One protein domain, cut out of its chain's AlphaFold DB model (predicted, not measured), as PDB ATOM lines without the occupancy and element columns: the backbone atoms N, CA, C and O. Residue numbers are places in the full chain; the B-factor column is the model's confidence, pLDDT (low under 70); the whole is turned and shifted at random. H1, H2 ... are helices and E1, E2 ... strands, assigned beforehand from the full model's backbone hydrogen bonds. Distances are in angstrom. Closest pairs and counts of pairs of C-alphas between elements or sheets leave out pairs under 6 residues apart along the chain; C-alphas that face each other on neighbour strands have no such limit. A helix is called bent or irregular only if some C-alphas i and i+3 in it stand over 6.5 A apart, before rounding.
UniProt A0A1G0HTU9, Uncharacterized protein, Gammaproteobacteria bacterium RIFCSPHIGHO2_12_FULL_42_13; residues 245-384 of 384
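What this domain is: This is residues 245 to 384 of the 384 residues of an uncharacterized protein of Gammaproteobacteria bacterium RIFCSPHIGHO2_12_FULL_42_13 (UniProt A0A1G0HTU9). One long helix, H5, runs through the middle of the domain, with H1 and H2 nearly lined up with it in a three-helix bundle and with H7 and H8 packed on it elsewhere. Near the end where H5 begins, H3 and the strand E1 of a small hairpin, E1 and E2, pack on it, while H6 packs on H7 and H4 lies farthest from the middle. The printed part has 140 residues, with eight named helices and two named strands in the order H1, H2, H3, H4, E1, E2, H5, H6, H7, H8; the sheet, of order E1 - E2, is antiparallel, and the class is mostly helix. The whole is compact, with a radius of gyration of the C-alphas of 14.6 A and spans of 48 by 33 by 27 A.

How they stand to each other: Begin at the first printed residue with H1, residues 245 to 257, and compare it with the hub H5, residues 306 to 326, which touches five other helices. H1 and H5 touch, closest at the C-alphas of Met 248 and Cys 307, 5.9 A apart, and run the same way at a shallow tilt of 9 degrees. Next comes H2, residues 261 to 271, close to but not clearly touching H1; it touches H5, with the C-alphas of Asn 261 and Ile 319 closest at 5.7 A, opposite ways at a shallow tilt of 13 degrees. H1, H2 and H5 form an up-and-down bundle, each helix running against the one before it in the chain. H3, residues 274 to 280, is about perpendicular to H5 at 83 degrees and touches its residues 307 to 308 alone, closest at the C-alphas of Arg 280 and Trp 308, 5.5 A. H4, residues 284 to 288, touches no helix. E1, residues 292 to 295, and E2, residues 301 to 304, form a hairpin; look for N 294 and O 302 at 2.8 A and N 304 and O 292 at 2.9 A, both within hydrogen-bond range. H6, residues 332 to 342, touches H7, residues 362 to 368, with the C-alphas of Asp 336 and Ala 368 closest at 4.2 A. H7 touches residues 316 to 320 of H5 alone, closest at the C-alphas of Ala 320 and Phe 367, 6.6 A. H8, residues 372 to 383, touches H5 at a steep tilt of 48 degrees, opposite ways, closest at the C-alphas of Leu 317 and Tyr 379, 5.9 A. Every O i to N i+4 pair is within hydrogen-bond range in H1, H2, H5, H6, H7 and H8; H3 has 0 of 3 but 3 of 4 O i to N i+3 pairs, and H4 has 0 of 1 but 2 of 2.

Where its parts are: Find C-alpha 245 at (2.851, 60.200, 120.898); from there H1 runs 18.8 A to C-alpha 257, and H2 then covers 15.1 A. H3 spans 10.0 A and is irregular, with C-alphas 275 and 278 7.5 A apart. H4 spans 8.3 A, E1 10.5 A and E2 8.9 A. Look for C-alpha 306 at (-3.271, 54.934, 125.020), where H5 begins its 30.1 A run. H6 measures 15.0 A, H7 9.9 A and H8 16.1 A, ending at C-alpha 383 at (-9.401, 67.775, 116.593).

The domain as a whole: The two C-alphas farthest apart are those of Gly 284 and Arg 328, at 48.3 A. The printed part has no cut and ends at residue 384, the chain's last. The link from H6 to H7, residues 343 to 361, is long; the other links are tight. The mean pLDDT of the printed part is 85.6, and residues 283 to 290 and residue 327 are under 70.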
ATOM      1  N   ALA A 245       3.767  59.070 120.844       83.75
ATOM      2  CA  ALA A 245       2.851  60.200 120.898       83.75
ATOM      3  C   ALA A 245       3.002  61.151 119.700       83.75
ATOM      4  O   ALA A 245       2.019  61.790 119.321       83.75
ATOM      5  N   SER A 246       4.186  61.240 119.086       86.19
ATOM      6  CA  SER A 246       4.389  62.033 117.869       86.19
ATOM      7  C   SER A 246       3.694  61.397 116.670       86.19
ATOM      8  O   SER A 246       2.861  62.045 116.038       86.19
ATOM      9  N   ASP A 247       3.937  60.102 116.434       90.19
ATOM     10  CA  ASP A 247       3.266  59.350 115.368       90.19
ATOM     11  C   ASP A 247       1.742  59.384 115.553       90.19
ATOM     12  O   ASP A 247       1.004  59.662 114.612       90.19
ATOM     13  N   MET A 248       1.255  59.200 116.788       92.81
ATOM     14  CA  MET A 248      -0.168  59.329 117.115       92.81
ATOM     15  C   MET A 248      -0.740  60.688 116.682       92.81
ATOM     16  O   MET A 248      -1.802  60.720 116.065       92.81
ATOM     17  N   ARG A 249      -0.064  61.809 116.981       91.88
ATOM     18  CA  ARG A 249      -0.536  63.147 116.577       91.88
ATOM     19  C   ARG A 249      -0.588  63.290 115.058       91.88
ATOM     20  O   ARG A 249      -1.598  63.768 114.545       91.88
ATOM     21  N   SER A 250       0.451  62.852 114.348       92.12
ATOM     22  CA  SER A 250       0.498  62.889 112.880       92.12
ATOM     23  C   SER A 250      -0.624  62.063 112.250       92.12
ATOM     24  O   SER A 250      -1.310  62.539 111.346       92.12
ATOM     25  N   ILE A 251      -0.867  60.858 112.772       95.50
ATOM     26  CA  ILE A 251      -1.949  59.973 112.320       95.50
ATOM     27  C   ILE A 251      -3.315  60.619 112.565       95.50
ATOM     28  O   ILE A 251      -4.150  60.638 111.666       95.50
ATOM     29  N   VAL A 252      -3.547  61.188 113.750       96.12
ATOM     30  CA  VAL A 252      -4.814  61.864 114.080       96.12
ATOM     31  C   VAL A 252      -5.067  63.062 113.156       96.12
ATOM     32  O   VAL A 252      -6.200  63.255 112.718       96.12
ATOM     33  N   GLN A 253      -4.037  63.837 112.804       94.81
ATOM     34  CA  GLN A 253      -4.187  64.933 111.837       94.81
ATOM     35  C   GLN A 253      -4.490  64.430 110.422       94.81
ATOM     36  O   GLN A 253      -5.339  65.008 109.746       94.81
ATOM     37  N   LEU A 254      -3.859  63.334 109.989       95.62
ATOM     38  CA  LEU A 254      -4.182  62.702 108.709       95.62
ATOM     39  C   LEU A 254      -5.643  62.236 108.680       95.62
ATOM     40  O   LEU A 254      -6.366  62.591 107.755       95.62
ATOM     41  N   ILE A 255      -6.104  61.535 109.722       96.94
ATOM     42  CA  ILE A 255      -7.505  61.098 109.858       96.94
ATOM     43  C   ILE A 255      -8.458  62.284 109.684       96.94
ATOM     44  O   ILE A 255      -9.397  62.200 108.901       96.94
ATOM     45  N   ARG A 256      -8.181  63.409 110.352       95.31
ATOM     46  CA  ARG A 256      -9.012  64.620 110.283       95.31
ATOM     47  C   ARG A 256      -9.188  65.164 108.861       95.31
ATOM     48  O   ARG A 256     -10.230  65.724 108.542       95.31
ATOM     49  N   SER A 257      -8.155  65.053 108.026       92.25
ATOM     50  CA  SER A 257      -8.193  65.570 106.650       92.25
ATOM     51  C   SER A 257      -9.024  64.725 105.681       92.25
ATOM     52  O   SER A 257      -9.298  65.181 104.573       92.25
ATOM     53  N   ILE A 258      -9.444  63.520 106.078       89.19
ATOM     54  CA  ILE A 258     -10.114  62.569 105.191       89.19
ATOM     55  C   ILE A 258     -11.634  62.658 105.379       89.19
ATOM     56  O   ILE A 258     -12.188  62.288 106.417       89.19
ATOM     57  N   SER A 259     -12.322  63.114 104.334       84.69
ATOM     58  CA  SER A 259     -13.789  63.214 104.283       84.69
ATOM     59  C   SER A 259     -14.482  61.960 103.736       84.69
ATOM     60  O   SER A 259     -15.709  61.890 103.718       84.69
ATOM     61  N   ASP A 260     -13.700  60.977 103.287       82.62
ATOM     62  CA  ASP A 260     -14.165  59.729 102.690       82.62
ATOM     63  C   ASP A 260     -14.038  58.566 103.686       82.62
ATOM     64  O   ASP A 260     -12.939  58.202 104.119       82.62
ATOM     65  N   ASN A 261     -15.174  57.976 104.054       84.44
ATOM     66  CA  ASN A 261     -15.225  56.903 105.044       84.44
ATOM     67  C   ASN A 261     -14.591  55.598 104.552       84.44
ATOM     68  O   ASN A 261     -14.048  54.855 105.373       84.44
ATOM     69  N   ASP A 262     -14.577  55.348 103.243       80.12
ATOM     70  CA  ASP A 262     -13.965  54.143 102.679       80.12
ATOM     71  C   ASP A 262     -12.449  54.199 102.842       80.12
ATOM     72  O   ASP A 262     -11.809  53.234 103.268       80.12
ATOM     73  N   ILE A 263     -11.880  55.380 102.586       85.69
ATOM     74  CA  ILE A 263     -10.458  55.648 102.791       85.69
ATOM     75  C   ILE A 263     -10.105  55.529 104.277       85.69
ATOM     76  O   ILE A 263      -9.085  54.928 104.606       85.69
ATOM     77  N   LEU A 264     -10.940  56.047 105.185       90.00
ATOM     78  CA  LEU A 264     -10.699  55.945 106.629       90.00
ATOM     79  C   LEU A 264     -10.645  54.495 107.112       90.00
ATOM     80  O   LEU A 264      -9.738  54.128 107.859       90.00
ATOM     81  N   VAL A 265     -11.587  53.661 106.688       87.56
ATOM     82  CA  VAL A 265     -11.600  52.253 107.094       87.56
ATOM     83  C   VAL A 265     -10.441  51.483 106.460       87.56
ATOM     84  O   VAL A 265      -9.784  50.707 107.155       87.56
ATOM     85  N   ASN A 266     -10.128  51.727 105.182       87.12
ATOM     86  CA  ASN A 266      -8.953  51.136 104.536       87.12
ATOM     87  C   ASN A 266      -7.655  51.529 105.262       87.12
ATOM     88  O   ASN A 266      -6.793  50.686 105.509       87.12
ATOM     89  N   LEU A 267      -7.534  52.796 105.667       91.69
ATOM     90  CA  LEU A 267      -6.385  53.295 106.416       91.69
ATOM     91  C   LEU A 267      -6.284  52.653 107.806       91.69
ATOM     92  O   LEU A 267      -5.181  52.335 108.251       91.69
ATOM     93  N   HIS A 268      -7.413  52.426 108.490       93.50
ATOM     94  CA  HIS A 268      -7.436  51.676 109.752       93.50
ATOM     95  C   HIS A 268      -6.934  50.242 109.555       93.50
ATOM     96  O   HIS A 268      -6.058  49.807 110.303       93.50
ATOM     97  N   GLN A 269      -7.407  49.541 108.518       89.50
ATOM     98  CA  GLN A 269      -6.931  48.194 108.181       89.50
ATOM     99  C   GLN A 269      -5.429  48.180 107.888       89.50
ATOM    100  O   GLN A 269      -4.707  47.330 108.401       89.50
ATOM    101  N   TYR A 270      -4.936  49.155 107.128       90.88
ATOM    102  CA  TYR A 270      -3.511  49.292 106.842       90.88
ATOM    103  C   TYR A 270      -2.682  49.534 108.111       90.88
ATOM    104  O   TYR A 270      -1.605  48.967 108.297       90.88
ATOM    105  N   LEU A 271      -3.214  50.315 109.053       93.38
ATOM    106  CA  LEU A 271      -2.588  50.501 110.357       93.38
ATOM    107  C   LEU A 271      -2.519  49.207 111.175       93.38
ATOM    108  O   LEU A 271      -1.680  49.143 112.066       93.38
ATOM    109  N   LEU A 272      -3.324  48.172 110.903       91.25
ATOM    110  CA  LEU A 272      -3.238  46.865 111.577       91.25
ATOM    111  C   LEU A 272      -2.028  46.024 111.149       91.25
ATOM    112  O   LEU A 272      -1.731  45.018 111.799       91.25
ATOM    113  N   GLU A 273      -1.287  46.434 110.120       89.81
ATOM    114  CA  GLU A 273      -0.076  45.738 109.693       89.81
ATOM    115  C   GLU A 273       1.007  45.697 110.782       89.81
ATOM    116  O   GLU A 273       1.143  46.599 111.618       89.81
ATOM    117  N   LYS A 274       1.853  44.660 110.717       86.12
ATOM    118  CA  LYS A 274       2.923  44.375 111.690       86.12
ATOM    119  C   LYS A 274       3.865  45.559 111.925       86.12
ATOM    120  O   LYS A 274       4.333  45.774 113.041       86.12
ATOM    121  N   LYS A 275       4.151  46.354 110.889       85.06
ATOM    122  CA  LYS A 275       5.056  47.512 110.994       85.06
ATOM    123  C   LYS A 275       4.557  48.574 111.984       85.06
ATOM    124  O   LYS A 275       5.368  49.299 112.550       85.06
ATOM    125  N   PHE A 276       3.253  48.622 112.251       90.19
ATOM    126  CA  PHE A 276       2.629  49.549 113.193       90.19
ATOM    127  C   PHE A 276       2.373  48.948 114.580       90.19
ATOM    128  O   PHE A 276       1.819  49.630 115.442       90.19
ATOM    129  N   ASP A 277       2.800  47.706 114.844       86.69
ATOM    130  CA  ASP A 277       2.552  47.037 116.127       86.69
ATOM    131  C   ASP A 277       3.088  47.831 117.324       86.69
ATOM    132  O   ASP A 277       2.498  47.787 118.400       86.69
ATOM    133  N   TYR A 278       4.140  48.635 117.142       85.81
ATOM    134  CA  TYR A 278       4.673  49.511 118.192       85.81
ATOM    135  C   TYR A 278       3.638  50.510 118.747       85.81
ATOM    136  O   TYR A 278       3.750  50.916 119.904       85.81
ATOM    137  N   LEU A 279       2.620  50.889 117.961       88.75
ATOM    138  CA  LEU A 279       1.519  51.739 118.421       88.75
ATOM    139  C   LEU A 279       0.571  50.980 119.352       88.75
ATOM    140  O   LEU A 279      -0.014  51.595 120.234       88.75
ATOM    141  N   ARG A 280       0.426  49.660 119.188       87.56
ATOM    142  CA  ARG A 280      -0.527  48.802 119.922       87.56
ATOM    143  C   ARG A 280       0.085  48.070 121.105       87.56
ATOM    144  O   ARG A 280      -0.582  47.895 122.124       87.56
ATOM    145  N   LEU A 281       1.325  47.619 120.948       82.81
ATOM    146  CA  LEU A 281       2.022  46.803 121.925       82.81
ATOM    147  C   LEU A 281       2.493  47.671 123.086       82.81
ATOM    148  O   LEU A 281       3.203  48.669 122.912       82.81
ATOM    149  N   LYS A 282       2.096  47.261 124.288       75.50
ATOM    150  CA  LYS A 282       2.592  47.834 125.535       75.50
ATOM    151  C   LYS A 282       4.034  47.389 125.737       75.50
ATOM    152  O   LYS A 282       4.337  46.205 125.610       75.50
ATOM    153  N   LEU A 283       4.908  48.330 126.067       67.31
ATOM    154  CA  LEU A 283       6.304  48.047 126.401       67.31
ATOM    155  C   LEU A 283       6.642  48.647 127.768       67.31
ATOM    156  O   LEU A 283       6.135  49.707 128.137       67.31
ATOM    157  N   GLY A 284       7.508  47.965 128.521       63.50
ATOM    158  CA  GLY A 284       8.000  48.446 129.813       63.50
ATOM    159  C   GLY A 284       6.880  48.744 130.815       63.50
ATOM    160  O   GLY A 284       6.019  47.906 131.070       63.50
ATOM    161  N   LEU A 285       6.882  49.954 131.383       57.03
ATOM    162  CA  LEU A 285       5.931  50.366 132.424       57.03
ATOM    163  C   LEU A 285       4.464  50.411 131.947       57.03
ATOM    164  O   LEU A 285       3.560  50.322 132.775       57.03
ATOM    165  N   GLU A 286       4.203  50.486 130.634       61.09
ATOM    166  CA  GLU A 286       2.836  50.448 130.085       61.09
ATOM    167  C   GLU A 286       2.132  49.112 130.370       61.09
ATOM    168  O   GLU A 286       0.903  49.087 130.491       61.09
ATOM    169  N   ILE A 287       2.903  48.024 130.514       59.75
ATOM    170  CA  ILE A 287       2.417  46.649 130.720       59.75
ATOM    171  C   ILE A 287       1.560  46.546 131.987       59.75
ATOM    172  O   ILE A 287       0.583  45.804 132.012       59.75
ATOM    173  N   PHE A 288       1.859  47.346 133.012       53.53
ATOM    174  CA  PHE A 288       1.145  47.316 134.289       53.53
ATOM    175  C   PHE A 288      -0.173  48.109 134.280       53.53
ATOM    176  O   PHE A 288      -0.918  48.082 135.256       53.53
ATOM    177  N   SER A 289      -0.491  48.813 133.186       64.00
ATOM    178  CA  SER A 289      -1.710  49.620 133.063       64.00
ATOM    179  C   SER A 289      -2.711  48.994 132.083       64.00
ATOM    180  O   SER A 289      -2.709  49.257 130.879       64.00
ATOM    181  N   ASN A 290      -3.634  48.165 132.576       64.06
ATOM    182  CA  ASN A 290      -4.714  47.585 131.762       64.06
ATOM    183  C   ASN A 290      -5.928  48.507 131.701       64.06
ATOM    184  O   ASN A 290      -7.005  48.199 132.192       64.06
ATOM    185  N   ARG A 291      -5.728  49.699 131.130       83.25
ATOM    186  CA  ARG A 291      -6.778  50.725 131.076       83.25
ATOM    187  C   ARG A 291      -7.502  50.794 129.741       83.25
ATOM    188  O   ARG A 291      -8.675  51.157 129.729       83.25
ATOM    189  N   TRP A 292      -6.824  50.496 128.639       88.44
ATOM    190  CA  TRP A 292      -7.314  50.775 127.291       88.44
ATOM    191  C   TRP A 292      -7.479  49.500 126.478       88.44
ATOM    192  O   TRP A 292      -6.664  48.594 126.614       88.44
ATOM    193  N   GLN A 293      -8.493  49.468 125.614       89.62
ATOM    194  CA  GLN A 293      -8.770  48.357 124.706       89.62
ATOM    195  C   GLN A 293      -8.728  48.790 123.239       89.62
ATOM    196  O   GLN A 293      -9.190  49.873 122.868       89.62
ATOM    197  N   GLY A 294      -8.168  47.916 122.408       91.00
ATOM    198  CA  GLY A 294      -7.710  48.126 121.037       91.00
ATOM    199  C   GLY A 294      -8.148  46.996 120.122       91.00
ATOM    200  O   GLY A 294      -8.273  45.874 120.601       91.00
ATOM    201  N   LEU A 295      -8.374  47.258 118.832       91.69
ATOM    202  CA  LEU A 295      -8.385  46.153 117.874       91.69
ATOM    203  C   LEU A 295      -6.948  45.665 117.640       91.69
ATOM    204  O   LEU A 295      -6.033  46.480 117.497       91.69
ATOM    205  N   ASN A 296      -6.741  44.352 117.607       88.75
ATOM    206  CA  ASN A 296      -5.480  43.741 117.202       88.75
ATOM    207  C   ASN A 296      -5.494  43.383 115.702       88.75
ATOM    208  O   ASN A 296      -6.508  43.521 115.017       88.75
ATOM    209  N   ARG A 297      -4.365  42.877 115.192       86.06
ATOM    210  CA  ARG A 297      -4.212  42.495 113.776       86.06
ATOM    211  C   ARG A 297      -5.195  41.411 113.305       86.06
ATOM    212  O   ARG A 297      -5.499  41.335 112.125       86.06
ATOM    213  N   ASN A 298      -5.661  40.563 114.222       85.56
ATOM    214  CA  ASN A 298      -6.576  39.458 113.936       85.56
ATOM    215  C   ASN A 298      -8.047  39.901 114.054       85.56
ATOM    216  O   ASN A 298      -8.948  39.065 114.034       85.56
ATOM    217  N   GLY A 299      -8.308  41.194 114.273       82.75
ATOM    218  CA  GLY A 299      -9.651  41.712 114.518       82.75
ATOM    219  C   GLY A 299     -10.201  41.399 115.915       82.75
ATOM    220  O   GLY A 299     -11.391  41.587 116.150       82.75
ATOM    221  N   GLY A 300      -9.382  40.913 116.849       86.25
ATOM    222  CA  GLY A 300      -9.736  40.718 118.258       86.25
ATOM    223  C   GLY A 300      -9.679  42.024 119.054       86.25
ATOM    224  O   GLY A 300      -8.911  42.923 118.716       86.25
ATOM    225  N   ILE A 301     -10.488  42.138 120.111       88.69
ATOM    226  CA  ILE A 301     -10.438  43.272 121.048       88.69
ATOM    227  C   ILE A 301      -9.569  42.864 122.235       88.69
ATOM    228  O   ILE A 301      -9.903  41.918 122.942       88.69
ATOM    229  N   GLU A 302      -8.475  43.585 122.456       88.56
ATOM    230  CA  GLU A 302      -7.476  43.272 123.483       88.56
ATOM    231  C   GLU A 302      -7.000  44.535 124.202       88.56
ATOM    232  O   GLU A 302      -7.234  45.658 123.752       88.56
ATOM    233  N   ASP A 303      -6.310  44.359 125.327       88.12
ATOM    234  CA  ASP A 303      -5.658  45.466 126.016       88.12
ATOM    235  C   ASP A 303      -4.568  46.100 125.136       88.12
ATOM    236  O   ASP A 303      -3.742  45.422 124.531       88.12
ATOM    237  N   THR A 304      -4.537  47.431 125.088       88.56
ATOM    238  CA  THR A 304      -3.680  48.185 124.163       88.56
ATOM    239  C   THR A 304      -3.100  49.450 124.800       88.56
ATOM    240  O   THR A 304      -3.367  49.756 125.966       88.56
ATOM    241  N   THR A 305      -2.288  50.198 124.053       87.62
ATOM    242  CA  THR A 305      -1.745  51.484 124.504       87.62
ATOM    243  C   THR A 305      -2.781  52.611 124.452       87.62
ATOM    244  O   THR A 305      -3.778  52.566 123.729       87.62
ATOM    245  N   TYR A 306      -2.505  53.699 125.172       87.12
ATOM    246  CA  TYR A 306      -3.271  54.934 125.020       87.12
ATOM    247  C   TYR A 306      -3.255  55.451 123.570       87.12
ATOM    248  O   TYR A 306      -4.304  55.823 123.047       87.12
ATOM    249  N   CYS A 307      -2.090  55.426 122.911       89.44
ATOM    250  CA  CYS A 307      -1.922  55.921 121.545       89.44
ATOM    251  C   CYS A 307      -2.867  55.232 120.561       89.44
ATOM    252  O   CYS A 307      -3.568  55.902 119.805       89.44
ATOM    253  N   TRP A 308      -2.938  53.901 120.608       92.69
ATOM    254  CA  TRP A 308      -3.818  53.150 119.719       92.69
ATOM    255  C   TRP A 308      -5.299  53.415 119.999       92.69
ATOM    256  O   TRP A 308      -6.070  53.677 119.076       92.69
ATOM    257  N   ALA A 309      -5.694  53.445 121.275       91.62
ATOM    258  CA  ALA A 309      -7.074  53.747 121.647       91.62
ATOM    259  C   ALA A 309      -7.516  55.153 121.193       91.62
ATOM    260  O   ALA A 309      -8.682  55.343 120.842       91.62
ATOM    261  N   VAL A 310      -6.603  56.131 121.184       92.31
ATOM    262  CA  VAL A 310      -6.853  57.481 120.653       92.31
ATOM    263  C   VAL A 310      -7.004  57.468 119.134       92.31
ATOM    264  O   VAL A 310      -7.942  58.085 118.634       92.31
ATOM    265  N   ILE A 311      -6.142  56.746 118.412       95.38
ATOM    266  CA  ILE A 311      -6.220  56.612 116.947       95.38
ATOM    267  C   ILE A 311      -7.575  56.022 116.530       95.38
ATOM    268  O   ILE A 311      -8.275  56.603 115.704       95.38
ATOM    269  N   GLU A 312      -8.012  54.924 117.148       94.62
ATOM    270  CA  GLU A 312      -9.310  54.308 116.824       94.62
ATOM    271  C   GLU A 312     -10.499  55.197 117.203       94.62
ATOM    272  O   GLU A 312     -11.512  55.242 116.499       94.62
ATOM    273  N   LYS A 313     -10.369  55.966 118.290       93.44
ATOM    274  CA  LYS A 313     -11.366  56.975 118.647       93.44
ATOM    275  C   LYS A 313     -11.431  58.089 117.599       93.44
ATOM    276  O   LYS A 313     -12.527  58.556 117.302       93.44
ATOM    277  N   ALA A 314     -10.291  58.520 117.059       95.62
ATOM    278  CA  ALA A 314     -10.233  59.525 116.002       95.62
ATOM    279  C   ALA A 314     -10.909  59.019 114.720       95.62
ATOM    280  O   ALA A 314     -11.735  59.742 114.174       95.62
ATOM    281  N   PHE A 315     -10.661  57.767 114.308       95.50
ATOM    282  CA  PHE A 315     -11.395  57.140 113.198       95.50
ATOM    283  C   PHE A 315     -12.905  57.150 113.437       95.50
ATOM    284  O   PHE A 315     -13.661  57.626 112.595       95.50
ATOM    285  N   THR A 316     -13.343  56.685 114.609       93.69
ATOM    286  CA  THR A 316     -14.771  56.632 114.965       93.69
ATOM    287  C   THR A 316     -15.415  58.021 114.896       93.69
ATOM    288  O   THR A 316     -16.498  58.179 114.339       93.69
ATOM    289  N   LEU A 317     -14.742  59.046 115.430       94.81
ATOM    290  CA  LEU A 317     -15.241  60.423 115.425       94.81
ATOM    291  C   LEU A 317     -15.237  61.057 114.032       94.81
ATOM    292  O   LEU A 317     -16.184  61.769 113.715       94.81
ATOM    293  N   GLN A 318     -14.212  60.817 113.213       94.88
ATOM    294  CA  GLN A 318     -14.166  61.347 111.851       94.88
ATOM    295  C   GLN A 318     -15.238  60.706 110.969       94.88
ATOM    296  O   GLN A 318     -15.934  61.420 110.257       94.88
ATOM    297  N   ILE A 319     -15.421  59.385 111.062       90.75
ATOM    298  CA  ILE A 319     -16.478  58.681 110.328       90.75
ATOM    299  C   ILE A 319     -17.851  59.232 110.723       90.75
ATOM    300  O   ILE A 319     -18.654  59.569 109.854       90.75
ATOM    301  N   ALA A 320     -18.099  59.387 112.030       90.44
ATOM    302  CA  ALA A 320     -19.334  59.985 112.525       90.44
ATOM    303  C   ALA A 320     -19.535  61.408 111.977       90.44
ATOM    304  O   ALA A 320     -20.606  61.720 111.463       90.44
ATOM    305  N   HIS A 321     -18.492  62.240 112.014       91.31
ATOM    306  CA  HIS A 321     -18.532  63.603 111.490       91.31
ATOM    307  C   HIS A 321     -18.818  63.654 109.984       91.31
ATOM    308  O   HIS A 321     -19.648  64.449 109.554       91.31
ATOM    309  N   ASN A 322     -18.190  62.790 109.184       86.12
ATOM    310  CA  ASN A 322     -18.410  62.725 107.740       86.12
ATOM    311  C   ASN A 322     -19.861  62.340 107.404       86.12
ATOM    312  O   ASN A 322     -20.456  62.929 106.503       86.12
ATOM    313  N   VAL A 323     -20.454  61.399 108.154       83.25
ATOM    314  CA  VAL A 323     -21.878  61.044 108.008       83.25
ATOM    315  C   VAL A 323     -22.768  62.231 108.371       83.25
ATOM    316  O   VAL A 323     -23.680  62.563 107.616       83.25
ATOM    317  N   GLN A 324     -22.495  62.905 109.491       83.50
ATOM    318  CA  GLN A 324     -23.259  64.081 109.913       83.50
ATOM    319  C   GLN A 324     -23.187  65.215 108.886       83.50
ATOM    320  O   GLN A 324     -24.220  65.761 108.516       83.50
ATOM    321  N   ALA A 325     -21.985  65.547 108.411       81.88
ATOM    322  CA  ALA A 325     -21.752  66.620 107.450       81.88
ATOM    323  C   ALA A 325     -22.331  66.310 106.059       81.88
ATOM    324  O   ALA A 325     -22.717  67.228 105.343       81.88
ATOM    325  N   GLY A 326     -22.392  65.029 105.679       70.69
ATOM    326  CA  GLY A 326     -23.008  64.573 104.431       70.69
ATOM    327  C   GLY A 326     -24.530  64.412 104.496       70.69
ATOM    328  O   GLY A 326     -25.164  64.260 103.458       70.69
ATOM    329  N   SER A 327     -25.129  64.448 105.689       67.50
ATOM    330  CA  SER A 327     -26.572  64.283 105.873       67.50
ATOM    331  C   SER A 327     -27.276  65.637 105.898       67.50
ATOM    332  O   SER A 327     -26.886  66.527 106.650       67.50
ATOM    333  N   ARG A 328     -28.389  65.782 105.165       71.12
ATOM    334  CA  ARG A 328     -29.244  66.985 105.252       71.12
ATOM    335  C   ARG A 328     -29.745  67.223 106.683       71.12
ATOM    336  O   ARG A 328     -29.833  68.365 107.127       71.12
ATOM    337  N   GLN A 329     -30.081  66.141 107.386       79.06
ATOM    338  CA  GLN A 329     -30.394  66.125 108.812       79.06
ATOM    339  C   GLN A 329     -29.863  64.832 109.430       79.06
ATOM    340  O   GLN A 329     -30.194  63.740 108.973       79.06
ATOM    341  N   PHE A 330     -29.062  64.949 110.488       81.88
ATOM    342  CA  PHE A 330     -28.616  63.791 111.256       81.88
ATOM    343  C   PHE A 330     -29.668  63.434 112.311       81.88
ATOM    344  O   PHE A 330     -29.767  64.090 113.346       81.88
ATOM    345  N   THR A 331     -30.488  62.425 112.019       85.38
ATOM    346  CA  THR A 331     -31.569  61.948 112.897       85.38
ATOM    347  C   THR A 331     -31.186  60.638 113.586       85.38
ATOM    348  O   THR A 331     -30.218  59.983 113.201       85.38
ATOM    349  N   ALA A 332     -31.973  60.215 114.582       85.12
ATOM    350  CA  ALA A 332     -31.792  58.911 115.220       85.12
ATOM    351  C   ALA A 332     -31.884  57.748 114.217       85.12
ATOM    352  O   ALA A 332     -31.085  56.826 114.293       85.12
ATOM    353  N   ALA A 333     -32.793  57.821 113.237       77.75
ATOM    354  CA  ALA A 333     -32.929  56.791 112.205       77.75
ATOM    355  C   ALA A 333     -31.691  56.709 111.293       77.75
ATOM    356  O   ALA A 333     -31.214  55.618 110.986       77.75
ATOM    357  N   VAL A 334     -31.137  57.862 110.894       75.56
ATOM    358  CA  VAL A 334     -29.894  57.920 110.105       75.56
ATOM    359  C   VAL A 334     -28.718  57.375 110.919       75.56
ATOM    360  O   VAL A 334     -27.957  56.544 110.424       75.56
ATOM    361  N   GLY A 335     -28.590  57.808 112.176       80.38
ATOM    362  CA  GLY A 335     -27.550  57.351 113.095       80.38
ATOM    363  C   GLY A 335     -27.586  55.841 113.338       80.38
ATOM    364  O   GLY A 335     -26.558  55.181 113.201       80.38
ATOM    365  N   ASP A 336     -28.763  55.285 113.635       79.81
ATOM    366  CA  ASP A 336     -28.958  53.851 113.865       79.81
ATOM    367  C   ASP A 336     -28.569  53.029 112.629       79.81
ATOM    368  O   ASP A 336     -27.698  52.161 112.722       79.81
ATOM    369  N   ARG A 337     -29.088  53.390 111.448       77.12
ATOM    370  CA  ARG A 337     -28.774  52.714 110.180       77.12
ATOM    371  C   ARG A 337     -27.271  52.661 109.898       77.12
ATOM    372  O   ARG A 337     -26.726  51.587 109.642       77.12
ATOM    373  N   TYR A 338     -26.581  53.802 109.960       78.50
ATOM    374  CA  TYR A 338     -25.133  53.824 109.733       78.50
ATOM    375  C   TYR A 338     -24.365  53.108 110.845       78.50
ATOM    376  O   TYR A 338     -23.314  52.529 110.580       78.50
ATOM    377  N   SER A 339     -24.857  53.117 112.087       82.19
ATOM    378  CA  SER A 339     -24.190  52.423 113.192       82.19
ATOM    379  C   SER A 339     -24.213  50.907 113.000       82.19
ATOM    380  O   SER A 339     -23.192  50.261 113.224       82.19
ATOM    381  N   GLN A 340     -25.327  50.357 112.505       79.69
ATOM    382  CA  GLN A 340     -25.465  48.941 112.170       79.69
ATOM    383  C   GLN A 340     -24.535  48.557 111.017       79.69
ATOM    384  O   GLN A 340     -23.820  47.561 111.115       79.69
ATOM    385  N   GLN A 341     -24.464  49.390 109.971       73.94
ATOM    386  CA  GLN A 341     -23.513  49.194 108.876       73.94
ATOM    387  C   GLN A 341     -22.071  49.218 109.399       73.94
ATOM    388  O   GLN A 341     -21.283  48.325 109.115       73.94
ATOM    389  N   LEU A 342     -21.693  50.206 110.206       81.25
ATOM    390  CA  LEU A 342     -20.316  50.357 110.680       81.25
ATOM    391  C   LEU A 342     -19.933  49.369 111.793       81.25
ATOM    392  O   LEU A 342     -18.743  49.169 112.024       81.25
ATOM    393  N   ALA A 343     -20.896  48.718 112.455       80.75
ATOM    394  CA  ALA A 343     -20.644  47.761 113.536       80.75
ATOM    395  C   ALA A 343     -19.823  46.539 113.096       80.75
ATOM    396  O   ALA A 343     -19.109  45.950 113.911       80.75
ATOM    397  N   GLN A 344     -19.849  46.198 111.804       75.38
ATOM    398  CA  GLN A 344     -18.954  45.192 111.223       75.38
ATOM    399  C   GLN A 344     -17.467  45.529 111.430       75.38
ATOM    400  O   GLN A 344     -16.624  44.642 111.575       75.38
ATOM    401  N   TYR A 345     -17.134  46.822 111.492       82.56
ATOM    402  CA  TYR A 345     -15.806  47.297 111.826       82.56
ATOM    403  C   TYR A 345     -15.704  47.372 113.338       82.56
ATOM    404  O   TYR A 345     -16.028  48.378 113.965       82.56
ATOM    405  N   ARG A 346     -15.218  46.287 113.944       81.88
ATOM    406  CA  ARG A 346     -15.169  46.110 115.405       81.88
ATOM    407  C   ARG A 346     -14.508  47.260 116.176       81.88
ATOM    408  O   ARG A 346     -14.779  47.413 117.362       81.88
ATOM    409  N   PHE A 347     -13.653  48.072 115.546       84.50
ATOM    410  CA  PHE A 347     -13.082  49.260 116.189       84.50
ATOM    411  C   PHE A 347     -14.122  50.361 116.475       84.50
ATOM    412  O   PHE A 347     -13.919  51.145 117.402       84.50
ATOM    413  N   PHE A 348     -15.216  50.407 115.710       84.12
ATOM    414  CA  PHE A 348     -16.271  51.418 115.791       84.12
ATOM    415  C   PHE A 348     -17.252  51.136 116.944       84.12
ATOM    416  O   PHE A 348     -17.619  52.040 117.693       84.12
ATOM    417  N   ALA A 349     -17.623  49.866 117.142       83.00
ATOM    418  CA  ALA A 349     -18.660  49.430 118.085       83.00
ATOM    419  C   ALA A 349     -18.116  48.765 119.368       83.00
ATOM    420  O   ALA A 349     -18.724  47.843 119.900       83.00
ATOM    421  N   LYS A 350     -16.967  49.211 119.888       85.31
ATOM    422  CA  LYS A 350     -16.330  48.612 121.082       85.31
ATOM    423  C   LYS A 350     -16.150  49.601 122.234       85.31
ATOM    424  O   LYS A 350     -16.087  50.808 121.990       85.31
ATOM    425  N   PRO A 351     -15.983  49.145 123.488       84.00
ATOM    426  CA  PRO A 351     -15.561  50.015 124.572       84.00
ATOM    427  C   PRO A 351     -14.063  50.339 124.452       84.00
ATOM    428  O   PRO A 351     -13.248  49.527 124.020       84.00
ATOM    429  N   HIS A 352     -13.676  51.547 124.867       81.12
ATOM    430  CA  HIS A 352     -12.263  51.955 124.887       81.12
ATOM    431  C   HIS A 352     -11.536  51.572 126.177       81.12
ATOM    432  O   HIS A 352     -10.310  51.646 126.211       81.12
ATOM    433  N   ARG A 353     -12.262  51.253 127.257       83.88
ATOM    434  CA  ARG A 353     -11.671  50.971 128.570       83.88
ATOM    435  C   ARG A 353     -11.815  49.503 128.926       83.88
ATOM    436  O   ARG A 353     -12.923  48.979 128.863       83.88
ATOM    437  N   SER A 354     -10.713  48.908 129.375       82.88
ATOM    438  CA  SER A 354     -10.715  47.541 129.894       82.88
ATOM    439  C   SER A 354     -11.595  47.431 131.138       82.88
ATOM    440  O   SER A 354     -11.688  48.381 131.921       82.88
ATOM    441  N   GLY A 355     -12.295  46.304 131.277       79.62
ATOM    442  CA  GLY A 355     -13.257  46.072 132.361       79.62
ATOM    443  C   GLY A 355     -14.527  46.932 132.298       79.62
ATOM    444  O   GLY A 355     -15.268  46.999 133.275       79.62
ATOM    445  N   SER A 356     -14.789  47.616 131.178       81.94
ATOM    446  CA  SER A 356     -16.067  48.296 130.957       81.94
ATOM    447  C   SER A 356     -17.216  47.288 131.001       81.94
ATOM    448  O   SER A 356     -17.203  46.311 130.261       81.94
ATOM    449  N   THR A 357     -18.242  47.564 131.809       79.81
ATOM    450  CA  THR A 357     -19.494  46.785 131.814       79.81
ATOM    451  C   THR A 357     -20.369  47.060 130.592       79.81
ATOM    452  O   THR A 357     -21.311  46.323 130.333       79.81
ATOM    453  N   LYS A 358     -20.077  48.132 129.843       82.25
ATOM    454  CA  LYS A 358     -20.746  48.439 128.576       82.25
ATOM    455  C   LYS A 358     -20.135  47.659 127.423       82.25
ATOM    456  O   LYS A 358     -18.910  47.653 127.286       82.25
ATOM    457  N   GLU A 359     -21.005  47.165 126.550       81.75
ATOM    458  CA  GLU A 359     -20.652  46.496 125.295       81.75
ATOM    459  C   GLU A 359     -20.101  47.461 124.229       81.75
ATOM    460  O   GLU A 359     -19.323  47.046 123.379       81.75
ATOM    461  N   THR A 360     -20.438  48.757 124.292       84.69
ATOM    462  CA  THR A 360     -20.100  49.770 123.272       84.69
ATOM    463  C   THR A 360     -19.555  51.073 123.878       84.69
ATOM    464  O   THR A 360     -19.721  51.377 125.068       84.69
ATOM    465  N   SER A 361     -18.853  51.881 123.069       86.44
ATOM    466  CA  SER A 361     -18.362  53.195 123.509       86.44
ATOM    467  C   SER A 361     -19.471  54.247 123.567       86.44
ATOM    468  O   SER A 361     -20.436  54.225 122.816       86.44
ATOM    469  N   ARG A 362     -19.257  55.291 124.380       87.38
ATOM    470  CA  ARG A 362     -20.140  56.471 124.394       87.38
ATOM    471  C   ARG A 362     -20.179  57.235 123.060       87.38
ATOM    472  O   ARG A 362     -21.069  58.055 122.894       87.38
ATOM    473  N   VAL A 363     -19.176  57.077 122.189       89.25
ATOM    474  CA  VAL A 363     -19.179  57.711 120.855       89.25
ATOM    475  C   VAL A 363     -20.152  56.956 119.961       89.25
ATOM    476  O   VAL A 363     -21.021  57.579 119.364       89.25
ATOM    477  N   PHE A 364     -20.046  55.626 119.955       89.88
ATOM    478  CA  PHE A 364     -20.974  54.748 119.255       89.88
ATOM    479  C   PHE A 364     -22.418  54.974 119.719       89.88
ATOM    480  O   PHE A 364     -23.283  55.234 118.892       89.88
ATOM    481  N   ASP A 365     -22.664  54.988 121.036       90.19
ATOM    482  CA  ASP A 365     -24.008  55.213 121.593       90.19
ATOM    483  C   ASP A 365     -24.608  56.559 121.142       90.19
ATOM    484  O   ASP A 365     -25.800  56.641 120.852       90.19
ATOM    485  N   ALA A 366     -23.799  57.625 121.102       90.62
ATOM    486  CA  ALA A 366     -24.244  58.947 120.655       90.62
ATOM    487  C   ALA A 366     -24.548  58.956 119.149       90.62
ATOM    488  O   ALA A 366     -25.549  59.528 118.725       90.62
ATOM    489  N   PHE A 367     -23.719  58.271 118.360       91.56
ATOM    490  CA  PHE A 367     -23.922  58.108 116.927       91.56
ATOM    491  C   PHE A 367     -25.204  57.341 116.604       91.56
ATOM    492  O   PHE A 367     -26.049  57.870 115.889       91.56
ATOM    493  N   ALA A 368     -25.406  56.173 117.212       88.88
ATOM    494  CA  ALA A 368     -26.599  55.351 117.004       88.88
ATOM    495  C   ALA A 368     -27.902  56.070 117.405       88.88
ATOM    496  O   ALA A 368     -28.952  55.839 116.820       88.88
ATOM    497  N   ARG A 369     -27.851  56.980 118.387       91.00
ATOM    498  CA  ARG A 369     -29.024  57.744 118.852       91.00
ATOM    499  C   ARG A 369     -29.270  59.045 118.089       91.00
ATOM    500  O   ARG A 369     -30.215  59.755 118.421       91.00
ATOM    501  N   GLY A 370     -28.428  59.391 117.115       87.56
ATOM    502  CA  GLY A 370     -28.523  60.677 116.422       87.56
ATOM    503  C   GLY A 370     -28.180  61.885 117.308       87.56
ATOM    504  O   GLY A 370     -28.622  62.996 117.025       87.56
ATOM    505  N   ASP A 371     -27.421  61.699 118.395       91.50
ATOM    506  CA  ASP A 371     -27.043  62.764 119.337       91.50
ATOM    507  C   ASP A 371     -25.904  63.620 118.760       91.50
ATOM    508  O   ASP A 371     -24.726  63.502 119.124       91.50
ATOM    509  N   GLY A 372     -26.264  64.478 117.804       88.50
ATOM    510  CA  GLY A 372     -25.292  65.251 117.043       88.50
ATOM    511  C   GLY A 372     -24.506  66.268 117.872       88.50
ATOM    512  O   GLY A 372     -23.321  66.473 117.620       88.50
ATOM    513  N   ALA A 373     -25.120  66.849 118.908       89.38
ATOM    514  CA  ALA A 373     -24.468  67.834 119.771       89.38
ATOM    515  C   ALA A 373     -23.309  67.219 120.575       89.38
ATOM    516  O   ALA A 373     -22.228  67.804 120.685       89.38
ATOM    517  N   ASN A 374     -23.513  66.015 121.109       92.44
ATOM    518  CA  ASN A 374     -22.497  65.285 121.863       92.44
ATOM    519  C   ASN A 374     -21.361  64.788 120.958       92.44
ATOM    520  O   ASN A 374     -20.191  64.818 121.352       92.44
ATOM    521  N   LEU A 375     -21.681  64.365 119.730       91.75
ATOM    522  CA  LEU A 375     -20.672  64.033 118.721       91.75
ATOM    523  C   LEU A 375     -19.812  65.246 118.368       91.75
ATOM    524  O   LEU A 375     -18.588  65.145 118.432       91.75
ATOM    525  N   ASP A 376     -20.430  66.398 118.110       91.50
ATOM    526  CA  ASP A 376     -19.732  67.650 117.812       91.50
ATOM    527  C   ASP A 376     -18.803  68.077 118.949       91.50
ATOM    528  O   ASP A 376     -17.653  68.460 118.721       91.50
ATOM    529  N   GLU A 377     -19.270  67.999 120.197       93.94
ATOM    530  CA  GLU A 377     -18.446  68.314 121.362       93.94
ATOM    531  C   GLU A 377     -17.215  67.398 121.431       93.94
ATOM    532  O   GLU A 377     -16.087  67.864 121.626       93.94
ATOM    533  N   LYS A 378     -17.406  66.086 121.246       92.94
ATOM    534  CA  LYS A 378     -16.310  65.108 121.268       92.94
ATOM    535  C   LYS A 378     -15.353  65.278 120.096       92.94
ATOM    536  O   LYS A 378     -14.147  65.151 120.305       92.94
ATOM    537  N   TYR A 379     -15.875  65.559 118.907       93.50
ATOM    538  CA  TYR A 379     -15.099  65.814 117.701       93.50
ATOM    539  C   TYR A 379     -14.206  67.039 117.896       93.50
ATOM    540  O   TYR A 379     -12.989  66.962 117.731       93.50
ATOM    541  N   ARG A 380     -14.776  68.147 118.389       93.00
ATOM    542  CA  ARG A 380     -14.015  69.361 118.711       93.00
ATOM    543  C   ARG A 380     -12.942  69.103 119.763       93.00
ATOM    544  O   ARG A 380     -11.841  69.593 119.595       93.00
ATOM    545  N   LYS A 381     -13.217  68.311 120.804       92.62
ATOM    546  CA  LYS A 381     -12.204  67.945 121.816       92.62
ATOM    547  C   LYS A 381     -11.065  67.071 121.278       92.62
ATOM    548  O   LYS A 381     -10.036  66.982 121.934       92.62
ATOM    549  N   MET A 382     -11.276  66.356 120.172       92.50
ATOM    550  CA  MET A 382     -10.251  65.508 119.554       92.50
ATOM    551  C   MET A 382      -9.385  66.291 118.561       92.50
ATOM    552  O   MET A 382      -8.182  66.059 118.489       92.50
ATOM    553  N   PHE A 383     -10.010  67.176 117.782       92.31
ATOM    554  CA  PHE A 383      -9.401  67.775 116.593       92.31
ATOM    555  C   PHE A 383      -9.164  69.293 116.676       92.31
ATOM    556  O   PHE A 383      -8.557  69.844 115.757       92.31
ATOM    557  N   LYS A 384      -9.637  69.977 117.726       79.19
ATOM    558  CA  LYS A 384      -9.188  71.335 118.083       79.19
ATOM    559  C   LYS A 384      -8.043  71.243 119.074       79.19
ATOM    560  O   LYS A 384      -7.125  72.074 118.928       79.19
TER     561      LYS A 384